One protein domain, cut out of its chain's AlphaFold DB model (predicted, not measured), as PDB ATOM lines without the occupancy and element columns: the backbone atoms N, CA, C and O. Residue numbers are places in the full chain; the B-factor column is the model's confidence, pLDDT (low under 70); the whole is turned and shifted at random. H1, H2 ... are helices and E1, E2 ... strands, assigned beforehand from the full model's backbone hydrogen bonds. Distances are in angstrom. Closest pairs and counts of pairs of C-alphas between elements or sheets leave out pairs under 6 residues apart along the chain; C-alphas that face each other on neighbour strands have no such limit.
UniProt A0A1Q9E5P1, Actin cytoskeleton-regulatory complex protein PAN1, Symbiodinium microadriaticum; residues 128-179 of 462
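Overview. This is residues 128 to 179 of the 462 residues of the protein "Actin cytoskeleton-regulatory complex protein PAN1" of Symbiodinium microadriaticum (UniProt A0A1Q9E5P1). A small, elongated sandwich: the hairpin E2 and E3 lies face to face with a sheet of E1, E5 and E4, their strands nearly in line, and the short helix H1 sits by E3, away from the larger sheet. The printed part has 52 residues, with one named helix and five named strands in the order E1, H1, E2, E3, E4, E5. The larger sheet, E1 E5 E4, is mixed, the smaller antiparallel, and the class is mostly strand. The whole is compact, with a radius of gyration of the C-alphas of 10.2 A and spans of 32 by 19 by 12 A.

Along the chain. E1, residues 128 to 131, begins at C-alpha 128 (0.450, -3.754, -10.092) and is 9.6 A long. H1 is residues 136 to 139, 5.5 A. E2, residues 144 to 147, is 10.1 A and E3, residues 150 to 153, 10.2 A. E4, residues 163 to 169, is 19.7 A; E5, residues 172 to 178, is 19.9 A and ends at C-alpha 178 (-16.028, 0.256, -12.901).

Arrangement. Edge strand E1 is parallel to E5 at 16 degrees, with N 129 and O 173 2.8 A apart. E4 and E5 form an antiparallel hairpin, with N 165 and O 176 2.9 A apart. E2 and E3 form another, with N 145 and O 152 2.8 A apart. Across the sandwich, the closest C-alphas of E2 and E4, Ser 145 and Val 166, are 7.0 A apart. The closest C-alphas of H1 and E3, Asp 136 and Arg 151, are 4.8 A apart. H1 is too short for an O i to N i+4 pair; its one O i to N i+3 pair is within range.

Size, cuts and confidence. The farthest C-alphas, Ala 159 and Gly 170, are 32.4 A apart. The printed part has no cut and no long link. Mean pLDDT of the printed part is 71.2; residues 128 to 132 and 156 to 161 are among those under 70.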
ATOM      1  N   VAL A 128       1.914  -3.712 -10.039       56.72
ATOM      2  CA  VAL A 128       0.450  -3.754 -10.092       56.72
ATOM      3  C   VAL A 128      -0.051  -2.432 -10.649       56.72
ATOM      4  O   VAL A 128       0.104  -1.389 -10.017       56.72
ATOM      5  N   HIS A 129      -0.690  -2.489 -11.809       62.16
ATOM      6  CA  HIS A 129      -1.408  -1.372 -12.400       62.16
ATOM      7  C   HIS A 129      -2.881  -1.481 -12.015       62.16
ATOM      8  O   HIS A 129      -3.628  -2.303 -12.542       62.16
ATOM      9  N   ASN A 130      -3.284  -0.668 -11.044       66.50
ATOM     10  CA  ASN A 130      -4.622  -0.699 -10.476       66.50
ATOM     11  C   ASN A 130      -5.398   0.569 -10.852       66.50
ATOM     12  O   ASN A 130      -5.105   1.658 -10.360       66.50
ATOM     13  N   GLU A 131      -6.403   0.412 -11.704       66.69
ATOM     14  CA  GLU A 131      -7.317   1.465 -12.122       66.69
ATOM     15  C   GLU A 131      -8.616   1.383 -11.315       66.69
ATOM     16  O   GLU A 131      -9.635   0.835 -11.743       66.69
ATOM     17  N   GLY A 132      -8.556   1.936 -10.101       65.12
ATOM     18  CA  GLY A 132      -9.736   2.213  -9.284       65.12
ATOM     19  C   GLY A 132     -10.304   1.033  -8.494       65.12
ATOM     20  O   GLY A 132     -11.450   1.122  -8.063       65.12
ATOM     21  N   CYS A 133      -9.556  -0.057  -8.292       75.88
ATOM     22  CA  CYS A 133      -9.916  -1.121  -7.347       75.88
ATOM     23  C   CYS A 133      -9.250  -0.921  -5.977       75.88
ATOM     24  O   CYS A 133      -8.171  -0.345  -5.874       75.88
ATOM     25  N   ASP A 134      -9.833  -1.493  -4.928       81.00
ATOM     26  CA  ASP A 134      -9.150  -1.712  -3.652       81.00
ATOM     27  C   ASP A 134      -8.360  -3.027  -3.691       81.00
ATOM     28  O   ASP A 134      -8.722  -3.944  -4.434       81.00
ATOM     29  N   ALA A 135      -7.288  -3.128  -2.898       81.31
ATOM     30  CA  ALA A 135      -6.416  -4.303  -2.870       81.31
ATOM     31  C   ALA A 135      -6.168  -4.863  -1.457       81.31
ATOM     32  O   ALA A 135      -6.132  -4.126  -0.470       81.31
ATOM     33  N   ASP A 136      -5.966  -6.178  -1.383       81.56
ATOM     34  CA  ASP A 136      -5.554  -6.955  -0.210       81.56
ATOM     35  C   ASP A 136      -6.408  -6.695   1.040       81.56
ATOM     36  O   ASP A 136      -7.605  -6.978   1.014       81.56
ATOM     37  N   SER A 137      -5.832  -6.177   2.132       75.31
ATOM     38  CA  SER A 137      -6.545  -5.963   3.403       75.31
ATOM     39  C   SER A 137      -7.658  -4.919   3.307       75.31
ATOM     40  O   SER A 137      -8.605  -4.931   4.092       75.31
ATOM     41  N   ALA A 138      -7.630  -4.047   2.293       73.19
ATOM     42  CA  ALA A 138      -8.772  -3.184   2.018       73.19
ATOM     43  C   ALA A 138     -10.019  -4.019   1.654       73.19
ATOM     44  O   ALA A 138     -11.147  -3.588   1.889       73.19
ATOM     45  N   CYS A 139      -9.851  -5.246   1.156       71.94
ATOM     46  CA  CYS A 139     -10.924  -6.134   0.718       71.94
ATOM     47  C   CYS A 139     -11.499  -7.054   1.803       71.94
ATOM     48  O   CYS A 139     -12.300  -7.927   1.463       71.94
ATOM     49  N   ASP A 140     -11.159  -6.864   3.083       64.81
ATOM     50  CA  ASP A 140     -11.372  -7.831   4.181       64.81
ATOM     51  C   ASP A 140     -12.833  -8.240   4.480       64.81
ATOM     52  O   ASP A 140     -13.094  -9.104   5.313       64.81
ATOM     53  N   SER A 141     -13.814  -7.704   3.756       63.19
ATOM     54  CA  SER A 141     -15.205  -8.192   3.774       63.19
ATOM     55  C   SER A 141     -15.935  -8.081   2.426       63.19
ATOM     56  O   SER A 141     -17.144  -8.304   2.352       63.19
ATOM     57  N   ARG A 142     -15.220  -7.755   1.339       71.00
ATOM     58  CA  ARG A 142     -15.795  -7.470   0.015       71.00
ATOM     59  C   ARG A 142     -15.398  -8.548  -0.993       71.00
ATOM     60  O   ARG A 142     -14.235  -8.940  -1.073       71.00
ATOM     61  N   GLY A 143     -16.376  -9.037  -1.760       68.81
ATOM     62  CA  GLY A 143     -16.131  -9.982  -2.854       68.81
ATOM     63  C   GLY A 143     -15.172  -9.379  -3.885       68.81
ATOM     64  O   GLY A 143     -15.307  -8.210  -4.245       68.81
ATOM     65  N   GLY A 144     -14.189 -10.160  -4.331       74.19
ATOM     66  CA  GLY A 144     -13.114  -9.687  -5.201       74.19
ATOM     67  C   GLY A 144     -12.433 -10.816  -5.974       74.19
ATOM     68  O   GLY A 144     -12.658 -11.994  -5.694       74.19
ATOM     69  N   SER A 145     -11.601 -10.447  -6.943       75.75
ATOM     70  CA  SER A 145     -10.837 -11.359  -7.799       75.75
ATOM     71  C   SER A 145      -9.387 -11.455  -7.324       75.75
ATOM     72  O   SER A 145      -8.796 -10.459  -6.915       75.75
ATOM     73  N   MET A 146      -8.807 -12.658  -7.361       73.94
ATOM     74  CA  MET A 146      -7.429 -12.911  -6.921       73.94
ATOM     75  C   MET A 146      -6.518 -13.156  -8.124       73.94
ATOM     76  O   MET A 146      -6.850 -13.998  -8.959       73.94
ATOM     77  N   VAL A 147      -5.377 -12.467  -8.189       73.50
ATOM     78  CA  VAL A 147      -4.331 -12.688  -9.201       73.50
ATOM     79  C   VAL A 147      -2.959 -12.520  -8.543       73.50
ATOM     80  O   VAL A 147      -2.708 -11.512  -7.891       73.50
ATOM     81  N   ASP A 148      -2.095 -13.530  -8.688       71.75
ATOM     82  CA  ASP A 148      -0.736 -13.594  -8.114       71.75
ATOM     83  C   ASP A 148      -0.662 -13.313  -6.596       71.75
ATOM     84  O   ASP A 148       0.125 -12.505  -6.109       71.75
ATOM     85  N   GLY A 149      -1.558 -13.938  -5.823       70.00
ATOM     86  CA  GLY A 149      -1.600 -13.805  -4.360       70.00
ATOM     87  C   GLY A 149      -2.129 -12.463  -3.841       70.00
ATOM     88  O   GLY A 149      -2.317 -12.333  -2.632       70.00
ATOM     89  N   LYS A 150      -2.430 -11.505  -4.729       74.44
ATOM     90  CA  LYS A 150      -3.067 -10.227  -4.398       74.44
ATOM     91  C   LYS A 150      -4.557 -10.260  -4.704       74.44
ATOM     92  O   LYS A 150      -4.995 -10.781  -5.736       74.44
ATOM     93  N   ARG A 151      -5.361  -9.720  -3.791       80.38
ATOM     94  CA  ARG A 151      -6.824  -9.657  -3.922       80.38
ATOM     95  C   ARG A 151      -7.235  -8.271  -4.393       80.38
ATOM     96  O   ARG A 151      -6.819  -7.302  -3.784       80.38
ATOM     97  N   PHE A 152      -8.100  -8.181  -5.399       84.62
ATOM     98  CA  PHE A 152      -8.680  -6.922  -5.874       84.62
ATOM     99  C   PHE A 152     -10.193  -6.930  -5.692       84.62
ATOM    100  O   PHE A 152     -10.866  -7.879  -6.096       84.62
ATOM    101  N   CYS A 153     -10.743  -5.880  -5.100       80.25
ATOM    102  CA  CYS A 153     -12.175  -5.722  -4.874       80.25
ATOM    103  C   CYS A 153     -12.638  -4.322  -5.278       80.25
ATOM    104  O   CYS A 153     -11.851  -3.388  -5.411       80.25
ATOM    105  N   CYS A 154     -13.943  -4.164  -5.462       80.38
ATOM    106  CA  CYS A 154     -14.524  -2.854  -5.729       80.38
ATOM    107  C   CYS A 154     -14.409  -1.922  -4.520       80.38
ATOM    108  O   CYS A 154     -14.630  -2.414  -3.409       80.38
ATOM    109  N   PRO A 155     -14.172  -0.609  -4.725       77.25
ATOM    110  CA  PRO A 155     -14.134   0.406  -3.666       77.25
ATOM    111  C   PRO A 155     -15.396   0.434  -2.795       77.25
ATOM    112  O   PRO A 155     -16.483   0.076  -3.249       77.25
ATOM    113  N   ALA A 156     -15.265   0.818  -1.522       69.62
ATOM    114  CA  ALA A 156     -16.327   0.647  -0.516       69.62
ATOM    115  C   ALA A 156     -17.481   1.637  -0.738       69.62
ATOM    116  O   ALA A 156     -18.632   1.390  -0.387       69.62
ATOM    117  N   ASP A 157     -17.133   2.748  -1.363       66.44
ATOM    118  CA  ASP A 157     -17.935   3.855  -1.852       66.44
ATOM    119  C   ASP A 157     -18.648   3.548  -3.184       66.44
ATOM    120  O   ASP A 157     -19.496   4.321  -3.639       66.44
ATOM    121  N   CYS A 158     -18.386   2.385  -3.786       66.75
ATOM    122  CA  CYS A 158     -19.073   1.924  -4.981       66.75
ATOM    123  C   CYS A 158     -20.438   1.299  -4.636       66.75
ATOM    124  O   CYS A 158     -20.531   0.168  -4.156       66.75
ATOM    125  N   ALA A 159     -21.528   2.035  -4.884       56.25
ATOM    126  CA  ALA A 159     -22.885   1.521  -4.691       56.25
ATOM    127  C   ALA A 159     -23.215   0.367  -5.668       56.25
ATOM    128  O   ALA A 159     -22.659   0.285  -6.760       56.25
ATOM    129  N   VAL A 160     -24.141  -0.509  -5.246       57.66
ATOM    130  CA  VAL A 160     -24.545  -1.789  -5.871       57.66
ATOM    131  C   VAL A 160     -24.396  -1.818  -7.402       57.66
ATOM    132  O   VAL A 160     -25.132  -1.130  -8.109       57.66
ATOM    133  N   GLY A 161     -23.493  -2.673  -7.899       65.12
ATOM    134  CA  GLY A 161     -23.311  -2.938  -9.335       65.12
ATOM    135  C   GLY A 161     -21.917  -2.646  -9.895       65.12
ATOM    136  O   GLY A 161     -21.811  -2.182 -11.025       65.12
ATOM    137  N   CYS A 162     -20.856  -2.896  -9.130       70.94
ATOM    138  CA  CYS A 162     -19.485  -2.714  -9.597       70.94
ATOM    139  C   CYS A 162     -18.999  -3.873 -10.484       70.94
ATOM    140  O   CYS A 162     -19.167  -5.040 -10.120       70.94
ATOM    141  N   GLY A 163     -18.366  -3.554 -11.615       73.94
ATOM    142  CA  GLY A 163     -17.682  -4.520 -12.476       73.94
ATOM    143  C   GLY A 163     -16.176  -4.533 -12.219       73.94
ATOM    144  O   GLY A 163     -15.541  -3.485 -12.302       73.94
ATOM    145  N   ILE A 164     -15.603  -5.706 -11.935       78.00
ATOM    146  CA  ILE A 164     -14.154  -5.905 -11.767       78.00
ATOM    147  C   ILE A 164     -13.629  -6.695 -12.962       78.00
ATOM    148  O   ILE A 164     -14.149  -7.769 -13.265       78.00
ATOM    149  N   SER A 165     -12.561  -6.211 -13.590       76.25
ATOM    150  CA  SER A 165     -11.761  -6.986 -14.539       76.25
ATOM    151  C   SER A 165     -10.299  -6.961 -14.123       76.25
ATOM    152  O   SER A 165      -9.710  -5.894 -13.979       76.25
ATOM    153  N   VAL A 166      -9.714  -8.143 -13.931       77.94
ATOM    154  CA  VAL A 166      -8.291  -8.300 -13.618       77.94
ATOM    155  C   VAL A 166      -7.660  -9.202 -14.669       77.94
ATOM    156  O   VAL A 166      -8.183 -10.276 -14.962       77.94
ATOM    157  N   SER A 167      -6.544  -8.763 -15.238       74.00
ATOM    158  CA  SER A 167      -5.766  -9.493 -16.233       74.00
ATOM    159  C   SER A 167      -4.278  -9.401 -15.915       74.00
ATOM    160  O   SER A 167      -3.781  -8.338 -15.552       74.00
ATOM    161  N   GLN A 168      -3.558 -10.503 -16.089       72.00
ATOM    162  CA  GLN A 168      -2.105 -10.549 -15.958       72.00
ATOM    163  C   GLN A 168      -1.484 -10.603 -17.352       72.00
ATOM    164  O   GLN A 168      -1.861 -11.450 -18.164       72.00
ATOM    165  N   SER A 169      -0.540  -9.708 -17.633       58.03
ATOM    166  CA  SER A 169       0.222  -9.717 -18.884       58.03
ATOM    167  C   SER A 169       1.683  -9.392 -18.589       58.03
ATOM    168  O   SER A 169       1.998  -8.270 -18.196       58.03
ATOM    169  N   GLY A 170       2.569 -10.372 -18.777       69.75
ATOM    170  CA  GLY A 170       3.989 -10.241 -18.436       69.75
ATOM    171  C   GLY A 170       4.225 -10.117 -16.925       69.75
ATOM    172  O   GLY A 170       3.558 -10.789 -16.138       69.75
ATOM    173  N   ASP A 171       5.146  -9.234 -16.533       56.03
ATOM    174  CA  ASP A 171       5.594  -9.032 -15.140       56.03
ATOM    175  C   ASP A 171       4.634  -8.175 -14.285       56.03
ATOM    176  O   ASP A 171       4.969  -7.781 -13.161       56.03
ATOM    177  N   GLY A 172       3.440  -7.866 -14.804       58.81
ATOM    178  CA  GLY A 172       2.488  -6.971 -14.157       58.81
ATOM    179  C   GLY A 172       1.049  -7.476 -14.117       58.81
ATOM    180  O   GLY A 172       0.575  -8.202 -14.995       58.81
ATOM    181  N   VAL A 173       0.339  -7.056 -13.070       73.00
ATOM    182  CA  VAL A 173      -1.092  -7.323 -12.881       73.00
ATOM    183  C   VAL A 173      -1.864  -6.044 -13.170       73.00
ATOM    184  O   VAL A 173      -1.636  -5.033 -12.509       73.00
ATOM    185  N   HIS A 174      -2.785  -6.092 -14.131       77.50
ATOM    186  CA  HIS A 174      -3.718  -5.009 -14.426       77.50
ATOM    187  C   HIS A 174      -5.085  -5.314 -13.819       77.50
ATOM    188  O   HIS A 174      -5.710  -6.310 -14.172       77.50
ATOM    189  N   ALA A 175      -5.564  -4.453 -12.927       75.50
ATOM    190  CA  ALA A 175      -6.906  -4.520 -12.354       75.50
ATOM    191  C   ALA A 175      -7.664  -3.233 -12.685       75.50
ATOM    192  O   ALA A 175      -7.113  -2.150 -12.515       75.50
ATOM    193  N   SER A 176      -8.916  -3.330 -13.130       75.12
ATOM    194  CA  SER A 176      -9.790  -2.174 -13.337       75.12
ATOM    195  C   SER A 176     -11.176  -2.417 -12.753       75.12
ATOM    196  O   SER A 176     -11.810  -3.437 -13.046       75.12
ATOM    197  N   CYS A 177     -11.663  -1.460 -11.968       73.88
ATOM    198  CA  CYS A 177     -12.989  -1.505 -11.364       73.88
ATOM    199  C   CYS A 177     -13.852  -0.373 -11.917       73.88
ATOM    200  O   CYS A 177     -13.445   0.785 -11.953       73.88
ATOM    201  N   THR A 178     -15.068  -0.703 -12.346       71.56
ATOM    202  CA  THR A 178     -16.028   0.256 -12.901       71.56
ATOM    203  C   THR A 178     -17.271   0.345 -12.029       71.56
ATOM    204  O   THR A 178     -17.974  -0.640 -11.806       71.56
ATOM    205  N   CYS A 179     -17.543   1.558 -11.549       66.44
ATOM    206  CA  CYS A 179     -18.679   1.879 -10.693       66.44
ATOM    207  C   CYS A 179     -19.736   2.674 -11.472       66.44
ATOM    208  O   CYS A 179     -19.405   3.719 -12.042       66.44
TER     209      CYS A 179